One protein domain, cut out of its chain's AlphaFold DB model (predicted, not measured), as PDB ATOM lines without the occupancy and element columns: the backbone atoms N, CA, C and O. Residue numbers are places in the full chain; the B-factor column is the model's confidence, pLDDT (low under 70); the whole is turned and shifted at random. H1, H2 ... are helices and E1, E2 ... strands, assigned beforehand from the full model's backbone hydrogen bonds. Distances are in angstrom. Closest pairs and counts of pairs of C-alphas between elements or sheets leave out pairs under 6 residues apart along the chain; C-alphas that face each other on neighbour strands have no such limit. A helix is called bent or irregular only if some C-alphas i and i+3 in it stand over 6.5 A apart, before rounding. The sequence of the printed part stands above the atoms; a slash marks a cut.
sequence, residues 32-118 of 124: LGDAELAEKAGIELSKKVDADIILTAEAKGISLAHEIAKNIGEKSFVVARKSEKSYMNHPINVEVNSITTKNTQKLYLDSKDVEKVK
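What this domain is: This is residues 32 to 118 of the 124 residues of the protein "Adenine phosphoribosyltransferase" of Anaerococcus hydrogenalis DSM 7454 (UniProt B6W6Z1). A short two-strand sheet, E1 and E2, sits in the middle, with H2 packed on it and H1 crossing the far side of H2; at the other end stands the hairpin E3 and E4, whose tip, residues 98 to 103, sticks out. The small helix H3 lies beside E2. The printed part has 87 residues, with three named helices and four named strands in the order H1 E1 H2 E2 E3 E4 H3; E1 and E2 are parallel, E3 and E4 antiparallel, and the class is mixed, helices and strands. It is only just compact, close to loose, with a radius of gyration of the C-alphas of 14.2 A and spans of 34 by 31 by 23 A.

Where its parts are: H1, residues 35 to 46, begins at C-alpha 35 (-19.256, -48.789, -51.086) and is 16.1 A long. E1 is residues 55 to 57. H2, residues 59 to 71, is 19.5 A long and irregular: C-alphas 60 and 63 are 7.3 A apart. E2 is residues 78 to 80. E3, residues 92 to 96, and E4, residues 105 to 109, are 13.2 A and 13.5 A long. H3, residues 111 to 117, ends at C-alpha 117 (-22.044, -32.818, -29.737).

How they stand to each other: E1, H2 and E2 form a strand-helix-strand unit, two parallel neighbour strands with a helix between, its crossover right-handed; N 56 and O 78 are 2.9 A apart, within hydrogen-bond range. The closest C-alphas of E1 and H2, Thr 56 and Ala 65, are 6.3 A apart. H1 and H2 touch, closest at the C-alphas of Gly 42 and Ile 68, 4.7 A, at a steep tilt of 56 degrees, the same way. The closest C-alphas of E2 and E4, Ala 80 and Leu 109, are 5.2 A apart. In the hairpin E3 and E4, N 94 and O 107 are within hydrogen-bond range at 2.9 A. The closest C-alphas of E2 and H3, Val 78 and Asp 113, are 6.2 A apart. H1 and H3 are apart. Every O i to N i+4 pair is within hydrogen-bond range in H1, but 7 of 9 in H2 and 2 of 3 in H3.

The domain as a whole: The C-alphas of Gly 73 and Lys 102, the two farthest apart, are 39.2 A apart. The printed part has no cut, and the link from E2 to E3, 11 residues, is long. The mean pLDDT of the printed part is 88.0; residues 97 to 103 are under 70.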
ATOM      1  N   LEU A  32     -13.674 -43.213 -50.990       90.88
ATOM      2  CA  LEU A  32     -14.758 -42.606 -51.764       90.88
ATOM      3  C   LEU A  32     -14.985 -43.383 -53.067       90.88
ATOM      4  O   LEU A  32     -14.087 -43.464 -53.900       90.88
ATOM      5  N   GLY A  33     -16.198 -43.908 -53.239       91.19
ATOM      6  CA  GLY A  33     -16.579 -44.751 -54.375       91.19
ATOM      7  C   GLY A  33     -16.508 -46.259 -54.104       91.19
ATOM      8  O   GLY A  33     -17.085 -47.021 -54.871       91.19
ATOM      9  N   ASP A  34     -15.890 -46.698 -53.004       95.19
ATOM     10  CA  ASP A  34     -15.816 -48.111 -52.610       95.19
ATOM     11  C   ASP A  34     -16.865 -48.431 -51.538       95.19
ATOM     12  O   ASP A  34     -16.576 -48.509 -50.340       95.19
ATOM     13  N   ALA A  35     -18.120 -48.551 -51.976       96.38
ATOM     14  CA  ALA A  35     -19.256 -48.789 -51.086       96.38
ATOM     15  C   ALA A  35     -19.129 -50.115 -50.313       96.38
ATOM     16  O   ALA A  35     -19.408 -50.148 -49.119       96.38
ATOM     17  N   GLU A  36     -18.644 -51.177 -50.968       97.44
ATOM     18  CA  GLU A  36     -18.468 -52.500 -50.350       97.44
ATOM     19  C   GLU A  36     -17.477 -52.443 -49.181       97.44
ATOM     20  O   GLU A  36     -17.734 -52.986 -48.102       97.44
ATOM     21  N   LEU A  37     -16.340 -51.767 -49.377       96.69
ATOM     22  CA  LEU A  37     -15.361 -51.617 -48.312       96.69
ATOM     23  C   LEU A  37     -15.873 -50.707 -47.195       96.69
ATOM     24  O   LEU A  37     -15.639 -51.012 -46.028       96.69
ATOM     25  N   ALA A  38     -16.573 -49.619 -47.529       96.88
ATOM     26  CA  ALA A  38     -17.144 -48.717 -46.533       96.88
ATOM     27  C   ALA A  38     -18.162 -49.433 -45.634       96.88
ATOM     28  O   ALA A  38     -18.079 -49.305 -44.414       96.88
ATOM     29  N   GLU A  39     -19.059 -50.231 -46.217       97.38
ATOM     30  CA  GLU A  39     -20.058 -51.016 -45.488       97.38
ATOM     31  C   GLU A  39     -19.396 -52.036 -44.555       97.38
ATOM     32  O   GLU A  39     -19.627 -52.014 -43.343       97.38
ATOM     33  N   LYS A  40     -18.503 -52.888 -45.081       97.69
ATOM     34  CA  LYS A  40     -17.836 -53.908 -44.256       97.69
ATOM     35  C   LYS A  40     -16.968 -53.298 -43.162       97.69
ATOM     36  O   LYS A  40     -17.016 -53.755 -42.021       97.69
ATOM     37  N   ALA A  41     -16.189 -52.266 -43.485       96.62
ATOM     38  CA  ALA A  41     -15.373 -51.579 -42.490       96.62
ATOM     39  C   ALA A  41     -16.242 -50.883 -41.434       96.62
ATOM     40  O   ALA A  41     -15.914 -50.941 -40.253       96.62
ATOM     41  N   GLY A  42     -17.364 -50.278 -41.836       96.62
ATOM     42  CA  GLY A  42     -18.317 -49.648 -40.927       96.62
ATOM     43  C   GLY A  42     -18.928 -50.631 -39.929       96.62
ATOM     44  O   GLY A  42     -19.026 -50.298 -38.752       96.62
ATOM     45  N   ILE A  43     -19.274 -51.849 -40.365       96.88
ATOM     46  CA  ILE A  43     -19.780 -52.926 -39.490       96.88
ATOM     47  C   ILE A  43     -18.712 -53.379 -38.487       96.88
ATOM     48  O   ILE A  43     -18.998 -53.586 -37.310       96.88
ATOM     49  N   GLU A  44     -17.470 -53.570 -38.933       97.12
ATOM     50  CA  GLU A  44     -16.402 -54.027 -38.038       97.12
ATOM     51  C   GLU A  44     -15.958 -52.945 -37.049       97.12
ATOM     52  O   GLU A  44     -15.599 -53.255 -35.910       97.12
ATOM     53  N   LEU A  45     -15.998 -51.673 -37.455       95.56
ATOM     54  CA  LEU A  45     -15.685 -50.548 -36.579       95.56
ATOM     55  C   LEU A  45     -16.803 -50.278 -35.575       95.56
ATOM     56  O   LEU A  45     -16.496 -50.045 -34.411       95.56
ATOM     57  N   SER A  46     -18.079 -50.373 -35.964       95.75
ATOM     58  CA  SER A  46     -19.197 -50.127 -35.041       95.75
ATOM     59  C   SER A  46     -19.212 -51.091 -33.853       95.75
ATOM     60  O   SER A  46     -19.620 -50.713 -32.766       95.75
ATOM     61  N   LYS A  47     -18.693 -52.315 -34.016       94.94
ATOM     62  CA  LYS A  47     -18.523 -53.286 -32.913       94.94
ATOM     63  C   LYS A  47     -17.499 -52.851 -31.860       94.94
ATOM     64  O   LYS A  47     -17.459 -53.429 -30.778       94.94
ATOM     65  N   LYS A  48     -16.620 -51.906 -32.198       92.38
ATOM     66  CA  LYS A  48     -15.502 -51.443 -31.361       92.38
ATOM     67  C   LYS A  48     -15.708 -50.028 -30.831       92.38
ATOM     68  O   LYS A  48     -14.830 -49.515 -30.143       92.38
ATOM     69  N   VAL A  49     -16.815 -49.391 -31.194       89.19
ATOM     70  CA  VAL A  49     -17.115 -48.003 -30.859       89.19
ATOM     71  C   VAL A  49     -18.249 -47.981 -29.844       89.19
ATOM     72  O   VAL A  49     -19.319 -48.518 -30.105       89.19
ATOM     73  N   ASP A  50     -18.002 -47.327 -28.714       87.56
ATOM     74  CA  ASP A  50     -19.018 -46.938 -27.738       87.56
ATOM     75  C   ASP A  50     -19.081 -45.405 -27.740       87.56
ATOM     76  O   ASP A  50     -18.173 -44.733 -27.245       87.56
ATOM     77  N   ALA A  51     -20.061 -44.849 -28.454       86.38
ATOM     78  CA  ALA A  51     -20.146 -43.421 -28.737       86.38
ATOM     79  C   ALA A  51     -21.595 -42.956 -28.856       86.38
ATOM     80  O   ALA A  51     -22.408 -43.615 -29.498       86.38
ATOM     81  N   ASP A  52     -21.875 -41.756 -28.349       84.94
ATOM     82  CA  ASP A  52     -23.197 -41.126 -28.461       84.94
ATOM     83  C   ASP A  52     -23.375 -40.363 -29.788       84.94
ATOM     84  O   ASP A  52     -24.477 -39.912 -30.128       84.94
ATOM     85  N   ILE A  53     -22.264 -40.092 -30.486       89.25
ATOM     86  CA  ILE A  53     -22.236 -39.424 -31.788       89.25
ATOM     87  C   ILE A  53     -20.910 -39.659 -32.520       89.25
ATOM     88  O   ILE A  53     -19.824 -39.603 -31.937       89.25
ATOM     89  N   ILE A  54     -21.003 -39.845 -33.836       94.31
ATOM     90  CA  ILE A  54     -19.843 -39.915 -34.725       94.31
ATOM     91  C   ILE A  54     -19.559 -38.532 -35.309       94.31
ATOM     92  O   ILE A  54     -20.454 -37.878 -35.853       94.31
ATOM     93  N   LEU A  55     -18.299 -38.111 -35.243       91.62
ATOM     94  CA  LEU A  55     -17.788 -36.916 -35.902       91.62
ATOM     95  C   LEU A  55     -16.681 -37.316 -36.881       91.62
ATOM     96  O   LEU A  55     -15.769 -38.052 -36.532       91.62
ATOM     97  N   THR A  56     -16.742 -36.809 -38.110       91.50
ATOM     98  CA  THR A  56     -15.675 -36.988 -39.105       91.50
ATOM     99  C   THR A  56     -15.194 -35.651 -39.642       91.50
ATOM    100  O   THR A  56     -15.966 -34.705 -39.800       91.50
ATOM    101  N   ALA A  57     -13.911 -35.577 -39.987       85.69
ATOM    102  CA  ALA A  57     -13.362 -34.449 -40.720       85.69
ATOM    103  C   ALA A  57     -13.512 -34.673 -42.232       85.69
ATOM    104  O   ALA A  57     -12.971 -35.628 -42.789       85.69
ATOM    105  N   GLU A  58     -14.167 -33.727 -42.908       83.25
ATOM    106  CA  GLU A  58     -14.206 -33.601 -44.367       83.25
ATOM    107  C   GLU A  58     -14.822 -34.770 -45.151       83.25
ATOM    108  O   GLU A  58     -15.244 -35.791 -44.616       83.25
ATOM    109  N   ALA A  59     -14.885 -34.593 -46.477       83.75
ATOM    110  CA  ALA A  59     -15.589 -35.489 -47.390       83.75
ATOM    111  C   ALA A  59     -15.099 -36.946 -47.357       83.75
ATOM    112  O   ALA A  59     -15.897 -37.863 -47.514       83.75
ATOM    113  N   LYS A  60     -13.796 -37.172 -47.145       84.06
ATOM    114  CA  LYS A  60     -13.179 -38.501 -47.287       84.06
ATOM    115  C   LYS A  60     -13.667 -39.521 -46.256       84.06
ATOM    116  O   LYS A  60     -13.686 -40.704 -46.568       84.06
ATOM    117  N   GLY A  61     -14.036 -39.068 -45.057       87.75
ATOM    118  CA  GLY A  61     -14.530 -39.938 -43.989       87.75
ATOM    119  C   GLY A  61     -16.053 -40.081 -43.952       87.75
ATOM    120  O   GLY A  61     -16.553 -40.879 -43.168       87.75
ATOM    121  N   ILE A  62     -16.798 -39.347 -44.793       94.00
ATOM    122  CA  ILE A  62     -18.270 -39.304 -44.729       94.00
ATOM    123  C   ILE A  62     -18.889 -40.690 -44.914       94.00
ATOM    124  O   ILE A  62     -19.784 -41.043 -44.152       94.00
ATOM    125  N   SER A  63     -18.427 -41.474 -45.894       94.75
ATOM    126  CA  SER A  63     -18.984 -42.809 -46.150       94.75
ATOM    127  C   SER A  63     -18.803 -43.740 -44.952       94.75
ATOM    128  O   SER A  63     -19.742 -44.419 -44.556       94.75
ATOM    129  N   LEU A  64     -17.626 -43.718 -44.328       95.00
ATOM    130  CA  LEU A  64     -17.344 -44.555 -43.166       95.00
ATOM    131  C   LEU A  64     -18.118 -44.095 -41.925       95.00
ATOM    132  O   LEU A  64     -18.705 -44.916 -41.230       95.00
ATOM    133  N   ALA A  65     -18.154 -42.786 -41.668       95.31
ATOM    134  CA  ALA A  65     -18.905 -42.215 -40.552       95.31
ATOM    135  C   ALA A  65     -20.405 -42.508 -40.663       95.31
ATOM    136  O   ALA A  65     -21.042 -42.815 -39.658       95.31
ATOM    137  N   HIS A  66     -20.950 -42.455 -41.883       95.75
ATOM    138  CA  HIS A  66     -22.334 -42.818 -42.159       95.75
ATOM    139  C   HIS A  66     -22.621 -44.278 -41.793       95.75
ATOM    140  O   HIS A  66     -23.569 -44.532 -41.053       95.75
ATOM    141  N   GLU A  67     -21.798 -45.224 -42.260       96.88
ATOM    142  CA  GLU A  67     -21.999 -46.646 -41.955       96.88
ATOM    143  C   GLU A  67     -21.832 -46.944 -40.461       96.88
ATOM    144  O   GLU A  67     -22.643 -47.669 -39.893       96.88
ATOM    145  N   ILE A  68     -20.847 -46.338 -39.784       96.62
ATOM    146  CA  ILE A  68     -20.677 -46.517 -38.333       96.62
ATOM    147  C   ILE A  68     -21.901 -45.987 -37.581       96.62
ATOM    148  O   ILE A  68     -22.471 -46.727 -36.785       96.62
ATOM    149  N   ALA A  69     -22.331 -44.747 -37.852       95.62
ATOM    150  CA  ALA A  69     -23.480 -44.133 -37.183       95.62
ATOM    151  C   ALA A  69     -24.751 -44.977 -37.363       95.62
ATOM    152  O   ALA A  69     -25.429 -45.305 -36.392       95.62
ATOM    153  N   LYS A  70     -25.015 -45.414 -38.598       95.69
ATOM    154  CA  LYS A  70     -26.123 -46.315 -38.927       95.69
ATOM    155  C   LYS A  70     -26.057 -47.622 -38.130       95.69
ATOM    156  O   LYS A  70     -27.075 -48.048 -37.590       95.69
ATOM    157  N   ASN A  71     -24.880 -48.240 -38.025       95.94
ATOM    158  CA  ASN A  71     -24.711 -49.530 -37.350       95.94
ATOM    159  C   ASN A  71     -24.779 -49.447 -35.818       95.94
ATOM    160  O   ASN A  71     -25.154 -50.434 -35.190       95.94
ATOM    161  N   ILE A  72     -24.465 -48.296 -35.214       94.12
ATOM    162  CA  ILE A  72     -24.679 -48.056 -33.773       94.12
ATOM    163  C   ILE A  72     -26.100 -47.547 -33.457       94.12
ATOM    164  O   ILE A  72     -26.415 -47.277 -32.304       94.12
ATOM    165  N   GLY A  73     -26.977 -47.430 -34.463       93.25
ATOM    166  CA  GLY A  73     -28.371 -47.003 -34.297       93.25
ATOM    167  C   GLY A  73     -28.589 -45.485 -34.280       93.25
ATOM    168  O   GLY A  73     -29.713 -45.027 -34.055       93.25
ATOM    169  N   GLU A  74     -27.554 -44.697 -34.562       92.12
ATOM    170  CA  GLU A  74     -27.637 -43.243 -34.631       92.12
ATOM    171  C   GLU A  74     -28.227 -42.774 -35.966       92.12
ATOM    172  O   GLU A  74     -27.836 -43.195 -37.056       92.12
ATOM    173  N   LYS A  75     -29.170 -41.830 -35.893       91.06
ATOM    174  CA  LYS A  75     -29.834 -41.254 -37.080       91.06
ATOM    175  C   LYS A  75     -29.054 -40.096 -37.698       91.06
ATOM    176  O   LYS A  75     -29.455 -39.561 -38.731       91.06
ATOM    177  N   SER A  76     -27.982 -39.659 -37.045       91.50
ATOM    178  CA  SER A  76     -27.186 -38.520 -37.483       91.50
ATOM    179  C   SER A  76     -25.728 -38.653 -37.068       91.50
ATOM    180  O   SER A  76     -25.408 -39.285 -36.068       91.50
ATOM    181  N   PHE A  77     -24.857 -38.006 -37.830       94.00
ATOM    182  CA  PHE A  77     -23.441 -37.839 -37.536       94.00
ATOM    183  C   PHE A  77     -23.028 -36.423 -37.940       94.00
ATOM    184  O   PHE A  77     -23.777 -35.708 -38.616       94.00
ATOM    185  N   VAL A  78     -21.844 -36.010 -37.510       93.88
ATOM    186  CA  VAL A  78     -21.345 -34.650 -37.686       93.88
ATOM    187  C   VAL A  78     -20.148 -34.638 -38.631       93.88
ATOM    188  O   VAL A  78     -19.287 -35.513 -38.581       93.88
ATOM    189  N   VAL A  79     -20.087 -33.627 -39.502       93.00
ATOM    190  CA  VAL A  79     -18.985 -33.449 -40.455       93.00
ATOM    191  C   VAL A  79     -18.330 -32.088 -40.249       93.00
ATOM    192  O   VAL A  79     -18.878 -31.060 -40.647       93.00
ATOM    193  N   ALA A  80     -17.120 -32.085 -39.693       92.06
ATOM    194  CA  ALA A  80     -16.286 -30.890 -39.628       92.06
ATOM    195  C   ALA A  80     -15.736 -30.540 -41.022       92.06
ATOM    196  O   ALA A  80     -15.389 -31.426 -41.810       92.06
ATOM    197  N   ARG A  81     -15.649 -29.247 -41.350       90.19
ATOM    198  CA  ARG A  81     -15.249 -28.756 -42.685       90.19
ATOM    199  C   ARG A  81     -13.950 -27.968 -42.634       90.19
ATOM    200  O   ARG A  81     -13.695 -27.279 -41.667       90.19
ATOM    201  N   LYS A  82     -13.148 -28.009 -43.693       87.31
ATOM    202  CA  LYS A  82     -11.875 -27.284 -43.849       87.31
ATOM    203  C   LYS A  82     -12.039 -25.815 -44.209       87.31
ATOM    204  O   LYS A  82     -11.086 -25.048 -44.166       87.31
ATOM    205  N   SER A  83     -13.242 -25.437 -44.622       87.00
ATOM    206  CA  SER A  83     -13.608 -24.055 -44.885       87.00
ATOM    207  C   SER A  83     -15.016 -23.813 -44.375       87.00
ATOM    208  O   SER A  83     -15.866 -24.710 -44.446       87.00
ATOM    209  N   GLU A  84     -15.276 -22.577 -43.965       89.25
ATOM    210  CA  GLU A  84     -16.632 -22.087 -43.772       89.25
ATOM    211  C   GLU A  84     -17.438 -22.258 -45.067       89.25
ATOM    212  O   GLU A  84     -16.896 -22.211 -46.182       89.25
ATOM    213  N   LYS A  85     -18.730 -22.544 -44.917       88.31
ATOM    214  CA  LYS A  85     -19.671 -22.714 -46.025       88.31
ATOM    215  C   LYS A  85     -20.798 -21.707 -45.864       88.31
ATOM    216  O   LYS A  85     -21.227 -21.449 -44.751       88.31
ATOM    217  N   SER A  86     -21.316 -21.197 -46.980       89.44
ATOM    218  CA  SER A  86     -22.335 -20.135 -47.001       89.44
ATOM    219  C   SER A  86     -23.643 -20.475 -46.275       89.44
ATOM    220  O   SER A  86     -24.391 -19.574 -45.925       89.44
ATOM    221  N   TYR A  87     -23.929 -21.760 -46.061       86.81
ATOM    222  CA  TYR A  87     -25.105 -22.235 -45.324       86.81
ATOM    223  C   TYR A  87     -24.862 -22.438 -43.823       86.81
ATOM    224  O   TYR A  87     -25.767 -22.899 -43.129       86.81
ATOM    225  N   MET A  88     -23.645 -22.202 -43.331       90.25
ATOM    226  CA  MET A  88     -23.345 -22.328 -41.908       90.25
ATOM    227  C   MET A  88     -23.885 -21.118 -41.161       90.25
ATOM    228  O   MET A  88     -23.734 -19.986 -41.613       90.25
ATOM    229  N   ASN A  89     -24.482 -21.364 -39.998       89.06
ATOM    230  CA  ASN A  89     -24.939 -20.304 -39.115       89.06
ATOM    231  C   ASN A  89     -24.034 -20.250 -37.879       89.06
ATOM    232  O   ASN A  89     -23.927 -21.242 -37.159       89.06
ATOM    233  N   HIS A  90     -23.359 -19.116 -37.665       89.00
ATOM    234  CA  HIS A  90     -22.417 -18.888 -36.558       89.00
ATOM    235  C   HIS A  90     -21.460 -20.075 -36.287       89.00
ATOM    236  O   HIS A  90     -21.484 -20.644 -35.195       89.00
ATOM    237  N   PRO A  91     -20.645 -20.520 -37.262       89.19
ATOM    238  CA  PRO A  91     -19.794 -21.687 -37.063       89.19
ATOM    239  C   PRO A  91     -18.684 -21.420 -36.037       89.19
ATOM    240  O   PRO A  91     -18.049 -20.363 -36.043       89.19
ATOM    241  N   ILE A  92     -18.389 -22.418 -35.203       89.62
ATOM    242  CA  ILE A  92     -17.152 -22.429 -34.416       89.62
ATOM    243  C   ILE A  92     -16.011 -22.949 -35.286       89.62
ATOM    244  O   ILE A  92     -16.229 -23.738 -36.211       89.62
ATOM    245  N   ASN A  93     -14.786 -22.521 -34.995       89.00
ATOM    246  CA  ASN A  93     -13.613 -23.026 -35.691       89.00
ATOM    247  C   ASN A  93     -12.438 -23.260 -34.747       89.00
ATOM    248  O   ASN A  93     -12.308 -22.594 -33.722       89.00
ATOM    249  N   VAL A  94     -11.591 -24.213 -35.122       85.94
ATOM    250  CA  VAL A  94     -10.330 -24.513 -34.446       85.94
ATOM    251  C   VAL A  94      -9.205 -24.567 -35.470       85.94
ATOM    252  O   VAL A  94      -9.371 -25.089 -36.577       85.94
ATOM    253  N   GLU A  95      -8.056 -24.006 -35.106       83.19
ATOM    254  CA  GLU A  95      -6.834 -24.114 -35.895       83.19
ATOM    255  C   GLU A  95      -6.138 -25.437 -35.573       83.19
ATOM    256  O   GLU A  95      -5.872 -25.752 -34.414       83.19
ATOM    257  N   VAL A  96      -5.856 -26.223 -36.608       78.19
ATOM    258  CA  VAL A  96      -5.136 -27.490 -36.503       78.19
ATOM    259  C   VAL A  96      -3.825 -27.395 -37.272       78.19
ATOM    260  O   VAL A  96      -3.778 -27.082 -38.467       78.19
ATOM    261  N   ASN A  97      -2.736 -27.681 -36.565       68.81
ATOM    262  CA  ASN A  97      -1.399 -27.727 -37.136       68.81
ATOM    263  C   ASN A  97      -1.106 -29.165 -37.560       68.81
ATOM    264  O   ASN A  97      -0.856 -30.033 -36.728       68.81
ATOM    265  N   SER A  98      -1.169 -29.432 -38.863       61.91
ATOM    266  CA  SER A  98      -0.765 -30.729 -39.405       61.91
ATOM    267  C   SER A  98       0.751 -30.779 -39.566       61.91
ATOM    268  O   SER A  98       1.350 -29.861 -40.120       61.91
ATOM    269  N   ILE A  99       1.360 -31.894 -39.156       60.31
ATOM    270  CA  ILE A  99       2.802 -32.159 -39.296       60.31
ATOM    271  C   ILE A  99       3.233 -32.130 -40.777       60.31
ATOM    272  O   ILE A  99       4.361 -31.766 -41.099       60.31
ATOM    273  N   THR A 100       2.335 -32.499 -41.696       55.03
ATOM    274  CA  THR A 100       2.652 -32.739 -43.116       55.03
ATOM    275  C   THR A 100       2.294 -31.590 -44.061       55.03
ATOM    276  O   THR A 100       2.608 -31.671 -45.248       55.03
ATOM    277  N   THR A 101       1.665 -30.506 -43.591       56.38
ATOM    278  CA  THR A 101       1.336 -29.342 -44.437       56.38
ATOM    279  C   THR A 101       1.890 -28.054 -43.850       56.38
ATOM    280  O   THR A 101       1.668 -27.769 -42.683       56.38
ATOM    281  N   LYS A 102       2.541 -27.233 -44.684       53.94
ATOM    282  CA  LYS A 102       3.161 -25.958 -44.277       53.94
ATOM    283  C   LYS A 102       2.176 -24.871 -43.812       53.94
ATOM    284  O   LYS A 102       2.616 -23.898 -43.215       53.94
ATOM    285  N   ASN A 103       0.876 -25.025 -44.078       60.66
ATOM    286  CA  ASN A 103      -0.142 -24.020 -43.767       60.66
ATOM    287  C   ASN A 103      -1.057 -24.504 -42.638       60.66
ATOM    288  O   ASN A 103      -1.512 -25.652 -42.668       60.66
ATOM    289  N   THR A 104      -1.368 -23.607 -41.699       71.31
ATOM    290  CA  THR A 104      -2.396 -23.798 -40.667       71.31
ATOM    291  C   THR A 104      -3.712 -24.195 -41.329       71.31
ATOM    292  O   THR A 104      -4.202 -23.497 -42.220       71.31
ATOM    293  N   GLN A 105      -4.282 -25.329 -40.925       77.06
ATOM    294  CA  GLN A 105      -5.604 -25.740 -41.387       77.06
ATOM    295  C   GLN A 105      -6.642 -25.287 -40.364       77.06
ATOM    296  O   GLN A 105      -6.369 -25.242 -39.169       77.06
ATOM    297  N   LYS A 106      -7.845 -24.953 -40.825       85.69
ATOM    298  CA  LYS A 106      -8.981 -24.662 -39.950       85.69
ATOM    299  C   LYS A 106     -10.012 -25.760 -40.094       85.69
ATOM    300  O   LYS A 106     -10.253 -26.227 -41.203       85.69
ATOM    301  N   LEU A 107     -10.609 -26.165 -38.982       88.38
ATOM    302  CA  LEU A 107     -11.800 -27.002 -38.970       88.38
ATOM    303  C   LEU A 107     -12.970 -26.180 -38.451       88.38
ATOM    304  O   LEU A 107     -12.853 -25.520 -37.425       88.38
ATOM    305  N   TYR A 108     -14.077 -26.229 -39.177       89.88
ATOM    306  CA  TYR A 108     -15.304 -25.489 -38.932       89.88
ATOM    307  C   TYR A 108     -16.424 -26.459 -38.587       89.88
ATOM    308  O   TYR A 108     -16.578 -27.497 -39.245       89.88
ATOM    309  N   LEU A 109     -17.234 -26.083 -37.601       90.81
ATOM    310  CA  LEU A 109     -18.436 -26.799 -37.213       90.81
ATOM    311  C   LEU A 109     -19.611 -25.824 -37.108       90.81
ATOM    312  O   LEU A 109     -19.518 -24.806 -36.430       90.81
ATOM    313  N   ASP A 110     -20.700 -26.130 -37.812       90.38
ATOM    314  CA  ASP A 110     -21.938 -25.344 -37.787       90.38
ATOM    315  C   ASP A 110     -22.546 -25.377 -36.374       90.38
ATOM    316  O   ASP A 110     -22.533 -26.426 -35.728       90.38
ATOM    317  N   SER A 111     -23.105 -24.260 -35.895       87.56
ATOM    318  CA  SER A 111     -23.729 -24.177 -34.566       87.56
ATOM    319  C   SER A 111     -24.745 -25.294 -34.309       87.56
ATOM    320  O   SER A 111     -24.788 -25.854 -33.217       87.56
ATOM    321  N   LYS A 112     -25.530 -25.693 -35.318       87.75
ATOM    322  CA  LYS A 112     -26.510 -26.786 -35.156       87.75
ATOM    323  C   LYS A 112     -25.860 -28.137 -34.847       87.75
ATOM    324  O   LYS A 112     -26.485 -28.995 -34.234       87.75
ATOM    325  N   ASP A 113     -24.635 -28.346 -35.322       88.94
ATOM    326  CA  ASP A 113     -23.880 -29.572 -35.104       88.94
ATOM    327  C   ASP A 113     -23.103 -29.499 -33.784       88.94
ATOM    328  O   ASP A 113     -22.966 -30.518 -33.113       88.94
ATOM    329  N   VAL A 114     -22.702 -28.297 -33.346       86.50
ATOM    330  CA  VAL A 114     -22.189 -28.060 -31.984       86.50
ATOM    331  C   VAL A 114     -23.214 -28.502 -30.941       86.50
ATOM    332  O   VAL A 114     -22.869 -29.255 -30.033       86.50
ATOM    333  N   GLU A 115     -24.481 -28.113 -31.101       86.06
ATOM    334  CA  GLU A 115     -25.548 -28.500 -30.167       86.06
ATOM    335  C   GLU A 115     -25.787 -30.018 -30.122       86.06
ATOM    336  O   GLU A 115     -26.191 -30.542 -29.089       86.06
ATOM    337  N   LYS A 116     -25.479 -30.755 -31.198       83.62
ATOM    338  CA  LYS A 116     -25.566 -32.227 -31.196       83.62
ATOM    339  C   LYS A 116     -24.429 -32.890 -30.428       83.62
ATOM    340  O   LYS A 116     -24.626 -33.987 -29.922       83.62
ATOM    341  N   VAL A 117     -23.249 -32.271 -30.392       83.69
ATOM    342  CA  VAL A 117     -22.044 -32.818 -29.737       83.69
ATOM    343  C   VAL A 117     -21.952 -32.372 -28.276       83.69
ATOM    344  O   VAL A 117     -21.323 -33.035 -27.455       83.69
ATOM    345  N   LYS A 118     -22.587 -31.255 -27.919       81.81
ATOM    346  CA  LYS A 118     -22.541 -30.685 -26.574       81.81
ATOM    347  C   LYS A 118     -23.038 -31.689 -25.525       81.81
ATOM    348  O   LYS A 118     -24.199 -32.081 -25.525       81.81
TER     349      LYS A 118